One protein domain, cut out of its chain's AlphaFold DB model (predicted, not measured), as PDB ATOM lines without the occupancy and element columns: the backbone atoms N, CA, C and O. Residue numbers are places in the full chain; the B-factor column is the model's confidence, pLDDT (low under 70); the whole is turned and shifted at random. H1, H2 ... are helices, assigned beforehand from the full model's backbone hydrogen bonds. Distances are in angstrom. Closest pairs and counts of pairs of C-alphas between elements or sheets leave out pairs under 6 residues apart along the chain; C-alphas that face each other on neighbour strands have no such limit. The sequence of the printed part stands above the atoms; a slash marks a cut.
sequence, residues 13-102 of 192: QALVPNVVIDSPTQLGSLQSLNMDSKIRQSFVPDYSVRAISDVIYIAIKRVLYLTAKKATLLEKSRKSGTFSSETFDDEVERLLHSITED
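Overview. This is residues 13 to 102 of the 192 residues of the protein "metal transporter CNNM2-like" of Drosophila bipectinata (UniProt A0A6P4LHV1). Two helices, H2 and H3, fold back on each other as a helical hairpin, and a third, H1, is set off from it, its last turn coming near the end of H3 so that H1 and H3 make a loose V. Residues 46 to 59, a long loop in the link from H1 to H2, stick out from this body. The printed part has 90 residues with three named helices in the order H1, H2, H3 and no named strand; its class is all helix, and the named helices hold 46 of the 90 residues. The whole is loose, with a radius of gyration of the C-alphas of 17.0 A and spans of 52 by 37 by 21 A.

Arrangement. Residues 13 to 28 hold no named element, and their C-alphas lie 4 to 23 A from the mean of all C-alphas. H1, residues 29 to 40, follows; residues 22 to 33, of which 29 to 33 belong to H1, stand free. A long link of 21 residues joins H1 to H2, residues 62 to 79, and these two helices are apart. H2 touches H3, residues 85 to 100, and the closest C-alphas are those of Lys 70 and Val 92, 5.9 A apart. H2 and H3 run opposite ways at a shallow tilt of 24 degrees and form a helical hairpin, joined by a tight link of 5 residues. H1 is close to H3 but not clearly touching it: their closest C-alphas, those of Ile 39 and Ser 98, are 7.2 A apart. H1 and H3 run the same way at a steep tilt of 66 degrees. Of the O i to N i+4 pairs, 7 of 8 in H1, 13 of 14 in H2 and 11 of 12 in H3 are within hydrogen-bond range.

Along the chain. H1 runs from Ser 29, with its C-alpha at (338.875, 374.089, 177.449), to Arg 40, and is 17.1 A long from first to last C-alpha. H2, the longest helix with 18 residues, runs from Arg 62, C-alpha at (356.442, 356.905, 168.454), to Lys 79 and measures 26.1 A. H3 runs from Ser 85 to Thr 100, whose C-alpha is at (352.311, 367.643, 165.281), and measures 22.8 A.

Size, cuts and confidence. The two C-alphas farthest apart, those of Ile 52 and Thr 82, are 52.8 A from each other. Residues 78 to 84 also stand free. Without the stretches that stand free, the body has 57 residues, spans 34 by 25 by 17 A and has a radius of gyration of 11.7 A. The link from H1 to H2 is long, and the printed part has no cut. The mean pLDDT of the printed part is 74.5; 40 residues are under 70, namely residues 17 to 41, 79 to 88, 97 and 99 to 102.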
ATOM      1  N   GLN A  13     354.222 350.498 175.368       90.19
ATOM      2  CA  GLN A  13     353.465 351.609 175.954       90.19
ATOM      3  C   GLN A  13     353.914 352.989 175.426       90.19
ATOM      4  O   GLN A  13     353.096 353.898 175.340       90.19
ATOM      5  N   ALA A  14     355.164 353.150 174.971       89.00
ATOM      6  CA  ALA A  14     355.649 354.402 174.378       89.00
ATOM      7  C   ALA A  14     354.980 354.753 173.034       89.00
ATOM      8  O   ALA A  14     355.003 355.915 172.612       89.00
ATOM      9  N   LEU A  15     354.396 353.765 172.346       88.75
ATOM     10  CA  LEU A  15     353.781 353.932 171.025       88.75
ATOM     11  C   LEU A  15     352.326 354.421 171.097       88.75
ATOM     12  O   LEU A  15     351.842 355.047 170.155       88.75
ATOM     13  N   VAL A  16     351.632 354.163 172.208       79.06
ATOM     14  CA  VAL A  16     350.212 354.498 172.402       79.06
ATOM     15  C   VAL A  16     350.091 355.841 173.140       79.06
ATOM     16  O   VAL A  16     350.915 356.137 174.003       79.06
ATOM     17  N   PRO A  17     349.150 356.739 172.796       66.88
ATOM     18  CA  PRO A  17     348.897 357.944 173.589       66.88
ATOM     19  C   PRO A  17     348.382 357.616 174.995       66.88
ATOM     20  O   PRO A  17     347.414 356.873 175.131       66.88
ATOM     21  N   ASN A  18     348.975 358.234 176.023       61.44
ATOM     22  CA  ASN A  18     348.521 358.153 177.416       61.44
ATOM     23  C   ASN A  18     347.259 359.007 177.647       61.44
ATOM     24  O   ASN A  18     347.232 359.907 178.486       61.44
ATOM     25  N   VAL A  19     346.191 358.732 176.896       57.88
ATOM     26  CA  VAL A  19     344.875 359.330 177.141       57.88
ATOM     27  C   VAL A  19     344.181 358.498 178.213       57.88
ATOM     28  O   VAL A  19     343.326 357.662 177.928       57.88
ATOM     29  N   VAL A  20     344.570 358.717 179.470       51.41
ATOM     30  CA  VAL A  20     343.737 358.299 180.601       51.41
ATOM     31  C   VAL A  20     342.497 359.191 180.577       51.41
ATOM     32  O   VAL A  20     342.568 360.375 180.933       51.41
ATOM     33  N   ILE A  21     341.392 358.630 180.075       50.09
ATOM     34  CA  ILE A  21     340.062 359.245 180.074       50.09
ATOM     35  C   ILE A  21     339.516 359.146 181.501       50.09
ATOM     36  O   ILE A  21     338.758 358.240 181.846       50.09
ATOM     37  N   ASP A  22     339.944 360.081 182.344       44.66
ATOM     38  CA  ASP A  22     339.401 360.263 183.686       44.66
ATOM     39  C   ASP A  22     337.983 360.857 183.586       44.66
ATOM     40  O   ASP A  22     337.799 362.072 183.651       44.66
ATOM     41  N   SER A  23     336.985 359.975 183.461       39.84
ATOM     42  CA  SER A  23     335.536 360.254 183.459       39.84
ATOM     43  C   SER A  23     334.954 360.949 182.200       39.84
ATOM     44  O   SER A  23     335.595 361.828 181.623       39.84
ATOM     45  N   PRO A  24     333.709 360.632 181.764       46.53
ATOM     46  CA  PRO A  24     333.114 361.208 180.546       46.53
ATOM     47  C   PRO A  24     332.579 362.650 180.679       46.53
ATOM     48  O   PRO A  24     331.988 363.164 179.732       46.53
ATOM     49  N   THR A  25     332.697 363.297 181.845       45.53
ATOM     50  CA  THR A  25     331.761 364.372 182.250       45.53
ATOM     51  C   THR A  25     332.325 365.804 182.287       45.53
ATOM     52  O   THR A  25     331.694 366.676 182.881       45.53
ATOM     53  N   GLN A  26     333.495 366.094 181.701       48.72
ATOM     54  CA  GLN A  26     334.116 367.435 181.773       48.72
ATOM     55  C   GLN A  26     334.416 368.070 180.406       48.72
ATOM     56  O   GLN A  26     335.565 368.318 180.053       48.72
ATOM     57  N   LEU A  27     333.352 368.409 179.670       50.28
ATOM     58  CA  LEU A  27     333.418 369.275 178.489       50.28
ATOM     59  C   LEU A  27     333.915 370.685 178.877       50.28
ATOM     60  O   LEU A  27     333.153 371.497 179.400       50.28
ATOM     61  N   GLY A  28     335.190 370.994 178.618       54.94
ATOM     62  CA  GLY A  28     335.754 372.323 178.876       54.94
ATOM     63  C   GLY A  28     337.191 372.509 178.378       54.94
ATOM     64  O   GLY A  28     337.974 371.567 178.318       54.94
ATOM     65  N   SER A  29     337.571 373.750 178.056       56.59
ATOM     66  CA  SER A  29     338.875 374.089 177.449       56.59
ATOM     67  C   SER A  29     340.099 373.726 178.305       56.59
ATOM     68  O   SER A  29     341.168 373.449 177.765       56.59
ATOM     69  N   LEU A  30     339.946 373.657 179.632       56.88
ATOM     70  CA  LEU A  30     340.996 373.186 180.545       56.88
ATOM     71  C   LEU A  30     341.337 371.702 180.339       56.88
ATOM     72  O   LEU A  30     342.477 371.303 180.582       56.88
ATOM     73  N   GLN A  31     340.390 370.897 179.842       58.50
ATOM     74  CA  GLN A  31     340.653 369.506 179.483       58.50
ATOM     75  C   GLN A  31     341.636 369.425 178.307       58.50
ATOM     76  O   GLN A  31     342.518 368.575 178.345       58.50
ATOM     77  N   SER A  32     341.574 370.345 177.331       59.31
ATOM     78  CA  SER A  32     342.534 370.399 176.212       59.31
ATOM     79  C   SER A  32     343.962 370.557 176.724       59.31
ATOM     80  O   SER A  32     344.806 369.725 176.421       59.31
ATOM     81  N   LEU A  33     344.217 371.538 177.598       59.50
ATOM     82  CA  LEU A  33     345.556 371.766 178.158       59.50
ATOM     83  C   LEU A  33     346.047 370.582 179.014       59.50
ATOM     84  O   LEU A  33     347.248 370.293 179.069       59.50
ATOM     85  N   ASN A  34     345.128 369.873 179.678       54.69
ATOM     86  CA  ASN A  34     345.449 368.653 180.419       54.69
ATOM     87  C   ASN A  34     345.783 367.488 179.473       54.69
ATOM     88  O   ASN A  34     346.756 366.776 179.715       54.69
ATOM     89  N   MET A  35     345.036 367.334 178.375       58.56
ATOM     90  CA  MET A  35     345.330 366.364 177.319       58.56
ATOM     91  C   MET A  35     346.661 366.679 176.642       58.56
ATOM     92  O   MET A  35     347.489 365.784 176.545       58.56
ATOM     93  N   ASP A  36     346.938 367.936 176.286       58.25
ATOM     94  CA  ASP A  36     348.242 368.378 175.775       58.25
ATOM     95  C   ASP A  36     349.376 367.969 176.724       58.25
ATOM     96  O   ASP A  36     350.418 367.480 176.292       58.25
ATOM     97  N   SER A  37     349.167 368.122 178.035       58.59
ATOM     98  CA  SER A  37     350.147 367.739 179.057       58.59
ATOM     99  C   SER A  37     350.332 366.217 179.150       58.59
ATOM    100  O   SER A  37     351.468 365.744 179.180       58.59
ATOM    101  N   LYS A  38     349.238 365.438 179.128       58.56
ATOM    102  CA  LYS A  38     349.253 363.960 179.119       58.56
ATOM    103  C   LYS A  38     349.841 363.382 177.820       58.56
ATOM    104  O   LYS A  38     350.543 362.376 177.861       58.56
ATOM    105  N   ILE A  39     349.612 364.033 176.677       61.47
ATOM    106  CA  ILE A  39     350.151 363.662 175.356       61.47
ATOM    107  C   ILE A  39     351.656 363.962 175.278       61.47
ATOM    108  O   ILE A  39     352.404 363.159 174.722       61.47
ATOM    109  N   ARG A  40     352.118 365.070 175.879       62.97
ATOM    110  CA  ARG A  40     353.548 365.426 175.986       62.97
ATOM    111  C   ARG A  40     354.323 364.596 177.016       62.97
ATOM    112  O   ARG A  40     355.554 364.667 177.039       62.97
ATOM    113  N   GLN A  41     353.650 363.833 177.880       66.44
ATOM    114  CA  GLN A  41     354.315 362.988 178.867       66.44
ATOM    115  C   GLN A  41     354.961 361.775 178.185       66.44
ATOM    116  O   GLN A  41     354.299 360.799 177.832       66.44
ATOM    117  N   SER A  42     356.288 361.810 178.042       74.69
ATOM    118  CA  SER A  42     357.065 360.666 177.564       74.69
ATOM    119  C   SER A  42     356.918 359.464 178.500       74.69
ATOM    120  O   SER A  42     357.074 359.609 179.713       74.69
ATOM    121  N   PHE A  43     356.695 358.278 177.932       85.50
ATOM    122  CA  PHE A  43     356.741 357.008 178.661       85.50
ATOM    123  C   PHE A  43     358.087 356.831 179.384       85.50
ATOM    124  O   PHE A  43     359.147 357.013 178.783       85.50
ATOM    125  N   VAL A  44     358.027 356.445 180.659       89.88
ATOM    126  CA  VAL A  44     359.185 356.101 181.492       89.88
ATOM    127  C   VAL A  44     359.017 354.643 181.931       89.88
ATOM    128  O   VAL A  44     358.060 354.363 182.653       89.88
ATOM    129  N   PRO A  45     359.886 353.711 181.498       93.12
ATOM    130  CA  PRO A  45     359.827 352.326 181.951       93.12
ATOM    131  C   PRO A  45     360.290 352.193 183.407       93.12
ATOM    132  O   PRO A  45     361.216 352.872 183.848       93.12
ATOM    133  N   ASP A  46     359.680 351.254 184.122       94.94
ATOM    134  CA  ASP A  46     360.033 350.798 185.471       94.94
ATOM    135  C   ASP A  46     361.127 349.705 185.478       94.94
ATOM    136  O   ASP A  46     361.559 349.241 186.532       94.94
ATOM    137  N   TYR A  47     361.620 349.327 184.296       96.44
ATOM    138  CA  TYR A  47     362.696 348.362 184.079       96.44
ATOM    139  C   TYR A  47     363.815 348.935 183.200       96.44
ATOM    140  O   TYR A  47     363.628 349.881 182.434       96.44
ATOM    141  N   SER A  48     364.990 348.307 183.264       96.75
ATOM    142  CA  SER A  48     366.109 348.557 182.354       96.75
ATOM    143  C   SER A  48     366.427 347.311 181.526       96.75
ATOM    144  O   SER A  48     366.229 346.182 181.970       96.75
ATOM    145  N   VAL A  49     366.918 347.524 180.304       96.94
ATOM    146  CA  VAL A  49     367.350 346.462 179.386       96.94
ATOM    147  C   VAL A  49     368.810 346.718 179.035       96.94
ATOM    148  O   VAL A  49     369.176 347.838 178.678       96.94
ATOM    149  N   ARG A  50     369.655 345.691 179.153       96.94
ATOM    150  CA  ARG A  50     371.095 345.768 178.883       96.94
ATOM    151  C   ARG A  50     371.506 344.609 177.985       96.94
ATOM    152  O   ARG A  50     371.220 343.462 178.308       96.94
ATOM    153  N   ALA A  51     372.207 344.911 176.896       97.25
ATOM    154  CA  ALA A  51     372.817 343.890 176.057       97.25
ATOM    155  C   ALA A  51     373.955 343.174 176.815       97.25
ATOM    156  O   ALA A  51     374.753 343.814 177.506       97.25
ATOM    157  N   ILE A  52     374.004 341.846 176.694       96.25
ATOM    158  CA  ILE A  52     375.066 340.984 177.248       96.25
ATOM    159  C   ILE A  52     376.011 340.438 176.163       96.25
ATOM    160  O   ILE A  52     377.075 339.917 176.481       96.25
ATOM    161  N   SER A  53     375.628 340.605 174.897       96.56
ATOM    162  CA  SER A  53     376.360 340.267 173.677       96.56
ATOM    163  C   SER A  53     376.067 341.329 172.612       96.56
ATOM    164  O   SER A  53     375.241 342.219 172.835       96.56
ATOM    165  N   ASP A  54     376.658 341.190 171.425       97.94
ATOM    166  CA  ASP A  54     376.173 341.898 170.239       97.94
ATOM    167  C   ASP A  54     374.715 341.508 169.936       97.94
ATOM    168  O   ASP A  54     374.296 340.370 170.178       97.94
ATOM    169  N   VAL A  55     373.933 342.465 169.428       96.69
ATOM    170  CA  VAL A  55     372.498 342.310 169.147       96.69
ATOM    171  C   VAL A  55     372.102 343.015 167.851       96.69
ATOM    172  O   VAL A  55     372.578 344.109 167.549       96.69
ATOM    173  N   ILE A  56     371.162 342.420 167.115       98.00
ATOM    174  CA  ILE A  56     370.454 343.058 165.998       98.00
ATOM    175  C   ILE A  56     369.018 343.305 166.461       98.00
ATOM    176  O   ILE A  56     368.354 342.385 166.934       98.00
ATOM    177  N   TYR A  57     368.539 344.545 166.349       97.44
ATOM    178  CA  TYR A  57     367.222 344.949 166.842       97.44
ATOM    179  C   TYR A  57     366.556 345.977 165.921       97.44
ATOM    180  O   TYR A  57     367.218 346.669 165.146       97.44
ATOM    181  N   ILE A  58     365.233 346.095 166.035       97.94
ATOM    182  CA  ILE A  58     364.435 347.124 165.361       97.94
ATOM    183  C   ILE A  58     364.012 348.154 166.411       97.94
ATOM    184  O   ILE A  58     363.441 347.795 167.438       97.94
ATOM    185  N   ALA A  59     364.261 349.438 166.149       96.62
ATOM    186  CA  ALA A  59     363.801 350.539 166.991       96.62
ATOM    187  C   ALA A  59     362.677 351.314 166.292       96.62
ATOM    188  O   ALA A  59     362.913 352.011 165.304       96.62
ATOM    189  N   ILE A  60     361.457 351.225 166.821       95.50
ATOM    190  CA  ILE A  60     360.297 351.960 166.306       95.50
ATOM    191  C   ILE A  60     360.062 353.182 167.196       95.50
ATOM    192  O   ILE A  60     359.707 353.053 168.365       95.50
ATOM    193  N   LYS A  61     360.257 354.384 166.646       92.00
ATOM    194  CA  LYS A  61     359.892 355.633 167.333       92.00
ATOM    195  C   LYS A  61     358.375 355.827 167.317       92.00
ATOM    196  O   LYS A  61     357.713 355.464 166.346       92.00
ATOM    197  N   ARG A  62     357.853 356.509 168.339       88.50
ATOM    198  CA  ARG A  62     356.442 356.905 168.454       88.50
ATOM    199  C   ARG A  62     355.911 357.583 167.183       88.50
ATOM    200  O   ARG A  62     354.952 357.085 166.604       88.50
ATOM    201  N   VAL A  63     356.574 358.642 166.704       87.25
ATOM    202  CA  VAL A  63     356.213 359.345 165.453       87.25
ATOM    203  C   VAL A  63     356.100 358.383 164.268       87.25
ATOM    204  O   VAL A  63     355.125 358.434 163.526       87.25
ATOM    205  N   LEU A  64     357.061 357.465 164.109       92.62
ATOM    206  CA  LEU A  64     357.069 356.509 163.000       92.62
ATOM    207  C   LEU A  64     355.864 355.557 163.069       92.62
ATOM    208  O   LEU A  64     355.207 355.336 162.056       92.62
ATOM    209  N   TYR A  65     355.542 355.044 164.261       93.12
ATOM    210  CA  TYR A  65     354.368 354.196 164.476       93.12
ATOM    211  C   TYR A  65     353.051 354.935 164.194       93.12
ATOM    212  O   TYR A  65     352.199 354.413 163.477       93.12
ATOM    213  N   LEU A  66     352.885 356.157 164.713       88.69
ATOM    214  CA  LEU A  66     351.657 356.938 164.530       88.69
ATOM    215  C   LEU A  66     351.462 357.362 163.066       88.69
ATOM    216  O   LEU A  66     350.355 357.240 162.540       88.69
ATOM    217  N   THR A  67     352.530 357.777 162.381       89.25
ATOM    218  CA  THR A  67     352.502 358.106 160.946       89.25
ATOM    219  C   THR A  67     352.196 356.878 160.090       89.25
ATOM    220  O   THR A  67     351.360 356.966 159.189       89.25
ATOM    221  N   ALA A  68     352.791 355.718 160.393       92.38
ATOM    222  CA  ALA A  68     352.458 354.464 159.716       92.38
ATOM    223  C   ALA A  68     350.988 354.073 159.942       92.38
ATOM    224  O   ALA A  68     350.276 353.790 158.979       92.38
ATOM    225  N   LYS A  69     350.493 354.154 161.188       89.88
ATOM    226  CA  LYS A  69     349.084 353.889 161.519       89.88
ATOM    227  C   LYS A  69     348.138 354.811 160.743       89.88
ATOM    228  O   LYS A  69     347.175 354.324 160.154       89.88
ATOM    229  N   LYS A  70     348.437 356.115 160.681       86.00
ATOM    230  CA  LYS A  70     347.681 357.097 159.884       86.00
ATOM    231  C   LYS A  70     347.671 356.728 158.395       86.00
ATOM    232  O   LYS A  70     346.614 356.754 157.773       86.00
ATOM    233  N   ALA A  71     348.821 356.363 157.825       88.69
ATOM    234  CA  ALA A  71     348.927 355.979 156.417       88.69
ATOM    235  C   ALA A  71     348.093 354.726 156.091       88.69
ATOM    236  O   ALA A  71     347.337 354.732 155.119       88.69
ATOM    237  N   THR A  72     348.157 353.690 156.935       90.12
ATOM    238  CA  THR A  72     347.323 352.482 156.807       90.12
ATOM    239  C   THR A  72     345.832 352.808 156.909       90.12
ATOM    240  O   THR A  72     345.032 352.283 156.136       90.12
ATOM    241  N   LEU A  73     345.443 353.694 157.828       86.00
ATOM    242  CA  LEU A  73     344.048 354.090 158.019       86.00
ATOM    243  C   LEU A  73     343.495 354.860 156.806       86.00
ATOM    244  O   LEU A  73     342.424 354.523 156.302       86.00
ATOM    245  N   LEU A  74     344.285 355.791 156.259       83.25
ATOM    246  CA  LEU A  74     343.985 356.516 155.015       83.25
ATOM    247  C   LEU A  74     343.985 355.626 153.762       83.25
ATOM    248  O   LEU A  74     343.363 355.967 152.756       83.25
ATOM    249  N   GLU A  75     344.693 354.494 153.748       83.56
ATOM    250  CA  GLU A  75     344.523 353.510 152.673       83.56
ATOM    251  C   GLU A  75     343.191 352.764 152.799       83.56
ATOM    252  O   GLU A  75     342.484 352.597 151.802       83.56
ATOM    253  N   LYS A  76     342.823 352.358 154.019       80.62
ATOM    254  CA  LYS A  76     341.582 351.619 154.280       80.62
ATOM    255  C   LYS A  76     340.333 352.445 153.966       80.62
ATOM    256  O   LYS A  76     339.439 351.911 153.314       80.62
ATOM    257  N   SER A  77     340.290 353.727 154.340       72.75
ATOM    258  CA  SER A  77     339.149 354.603 154.019       72.75
ATOM    259  C   SER A  77     338.937 354.735 152.504       72.75
ATOM    260  O   SER A  77     337.826 354.549 152.019       72.75
ATOM    261  N   ARG A  78     340.015 354.912 151.725       70.19
ATOM    262  CA  ARG A  78     339.958 354.975 150.247       70.19
ATOM    263  C   ARG A  78     339.520 353.668 149.571       70.19
ATOM    264  O   ARG A  78     339.081 353.712 148.427       70.19
ATOM    265  N   LYS A  79     339.657 352.513 150.235       69.88
ATOM    266  CA  LYS A  79     339.190 351.204 149.731       69.88
ATOM    267  C   LYS A  79     337.720 350.914 150.080       69.88
ATOM    268  O   LYS A  79     337.099 350.105 149.399       69.88
ATOM    269  N   SER A  80     337.186 351.517 151.144       60.50
ATOM    270  CA  SER A  80     335.899 351.157 151.757       60.50
ATOM    271  C   SER A  80     334.857 352.264 151.570       60.50
ATOM    272  O   SER A  80     334.532 352.993 152.502       60.50
ATOM    273  N   GLY A  81     334.323 352.386 150.354       60.75
ATOM    274  CA  GLY A  81     333.471 353.514 149.947       60.75
ATOM    275  C   GLY A  81     332.054 353.592 150.540       60.75
ATOM    276  O   GLY A  81     331.291 354.438 150.086       60.75
ATOM    277  N   THR A  82     331.662 352.726 151.484       54.59
ATOM    278  CA  THR A  82     330.246 352.585 151.899       54.59
ATOM    279  C   THR A  82     329.966 352.362 153.389       54.59
ATOM    280  O   THR A  82     328.794 352.355 153.757       54.59
ATOM    281  N   PHE A  83     330.965 352.219 154.271       51.50
ATOM    282  CA  PHE A  83     330.709 351.963 155.701       51.50
ATOM    283  C   PHE A  83     331.584 352.817 156.634       51.50
ATOM    284  O   PHE A  83     332.810 352.768 156.570       51.50
ATOM    285  N   SER A  84     330.903 353.597 157.488       55.34
ATOM    286  CA  SER A  84     331.407 354.352 158.654       55.34
ATOM    287  C   SER A  84     332.660 355.226 158.460       55.34
ATOM    288  O   SER A  84     333.573 355.178 159.287       55.34
ATOM    289  N   SER A  85     332.686 356.071 157.417       60.72
ATOM    290  CA  SER A  85     333.774 357.048 157.192       60.72
ATOM    291  C   SER A  85     334.100 357.878 158.441       60.72
ATOM    292  O   SER A  85     335.267 358.017 158.778       60.72
ATOM    293  N   GLU A  86     333.072 358.351 159.151       61.69
ATOM    294  CA  GLU A  86     333.152 359.208 160.346       61.69
ATOM    295  C   GLU A  86     334.066 358.619 161.439       61.69
ATOM    296  O   GLU A  86     335.066 359.224 161.806       61.69
ATOM    297  N   THR A  87     333.838 357.362 161.840       64.94
ATOM    298  CA  THR A  87     334.667 356.684 162.862       64.94
ATOM    299  C   THR A  87     336.129 356.464 162.455       64.94
ATOM    300  O   THR A  87     337.003 356.333 163.315       64.94
ATOM    301  N   PHE A  88     336.416 356.387 161.150       69.19
ATOM    302  CA  PHE A  88     337.790 356.311 160.654       69.19
ATOM    303  C   PHE A  88     338.438 357.696 160.608       69.19
ATOM    304  O   PHE A  88     339.632 357.803 160.893       69.19
ATOM    305  N   ASP A  89     337.666 358.732 160.278       73.38
ATOM    306  CA  ASP A  89     338.121 360.120 160.216       73.38
ATOM    307  C   ASP A  89     338.494 360.631 161.614       73.38
ATOM    308  O   ASP A  89     339.626 361.073 161.810       73.38
ATOM    309  N   ASP A  90     337.640 360.398 162.620       78.56
ATOM    310  CA  ASP A  90     337.914 360.684 164.040       78.56
ATOM    311  C   ASP A  90     339.276 360.126 164.494       78.56
ATOM    312  O   ASP A  90     340.068 360.789 165.177       78.56
ATOM    313  N   GLU A  91     339.591 358.880 164.112       78.31
ATOM    314  CA  GLU A  91     340.876 358.276 164.453       78.31
ATOM    315  C   GLU A  91     342.044 358.888 163.654       78.31
ATOM    316  O   GLU A  91     343.129 359.066 164.225       78.31
ATOM    317  N   VAL A  92     341.854 359.248 162.378       76.06
ATOM    318  CA  VAL A  92     342.865 359.961 161.571       76.06
ATOM    319  C   VAL A  92     343.162 361.344 162.154       76.06
ATOM    320  O   VAL A  92     344.340 361.684 162.312       76.06
ATOM    321  N   GLU A  93     342.142 362.126 162.503       76.88
ATOM    322  CA  GLU A  93     342.287 363.467 163.081       76.88
ATOM    323  C   GLU A  93     342.962 363.412 164.455       76.88
ATOM    324  O   GLU A  93     343.950 364.110 164.711       76.88
ATOM    325  N   ARG A  94     342.522 362.501 165.329       79.69
ATOM    326  CA  ARG A  94     343.160 362.272 166.635       79.69
ATOM    327  C   ARG A  94     344.628 361.837 166.495       79.69
ATOM    328  O   ARG A  94     345.453 362.155 167.355       79.69
ATOM    329  N   LEU A  95     344.986 361.108 165.432       77.12
ATOM    330  CA  LEU A  95     346.383 360.780 165.119       77.12
ATOM    331  C   LEU A  95     347.160 361.984 164.567       77.12
ATOM    332  O   LEU A  95     348.333 362.127 164.914       77.12
ATOM    333  N   LEU A  96     346.532 362.852 163.766       71.81
ATOM    334  CA  LEU A  96     347.141 364.075 163.233       71.81
ATOM    335  C   LEU A  96     347.584 365.015 164.363       71.81
ATOM    336  O   LEU A  96     348.751 365.400 164.407       71.81
ATOM    337  N   HIS A  97     346.698 365.291 165.321       69.44
ATOM    338  CA  HIS A  97     347.014 366.131 166.483       69.44
ATOM    339  C   HIS A  97     348.114 365.522 167.378       69.44
ATOM    340  O   HIS A  97     348.924 366.244 167.957       69.44
ATOM    341  N   SER A  98     348.208 364.187 167.456       71.38
ATOM    342  CA  SER A  98     349.238 363.517 168.266       71.38
ATOM    343  C   SER A  98     350.645 363.536 167.651       71.38
ATOM    344  O   SER A  98     351.590 363.280 168.398       71.38
ATOM    345  N   ILE A  99     350.811 363.765 166.341       68.44
ATOM    346  CA  ILE A  99     352.144 363.808 165.704       68.44
ATOM    347  C   ILE A  99     352.717 365.227 165.637       68.44
ATOM    348  O   ILE A  99     353.907 365.410 165.880       68.44
ATOM    349  N   THR A 100     351.877 366.238 165.387       66.38
ATOM    350  CA  THR A 100     352.311 367.643 165.281       66.38
ATOM    351  C   THR A 100     352.910 368.176 166.580       66.38
ATOM    352  O   THR A 100     353.815 369.006 166.552       66.38
ATOM    353  N   GLU A 101     352.446 367.675 167.727       62.88
ATOM    354  CA  GLU A 101     352.943 368.092 169.042       62.88
ATOM    355  C   GLU A 101     354.198 367.340 169.520       62.88
ATOM    356  O   GLU A 101     354.875 367.842 170.418       62.88
ATOM    357  N   ASP A 102     354.546 366.197 168.912       62.94
ATOM    358  CA  ASP A 102     355.798 365.461 169.191       62.94
ATOM    359  C   ASP A 102     356.972 366.028 168.363       62.94
ATOM    360  O   ASP A 102     358.106 366.077 168.839       62.94
TER     361      ASP A 102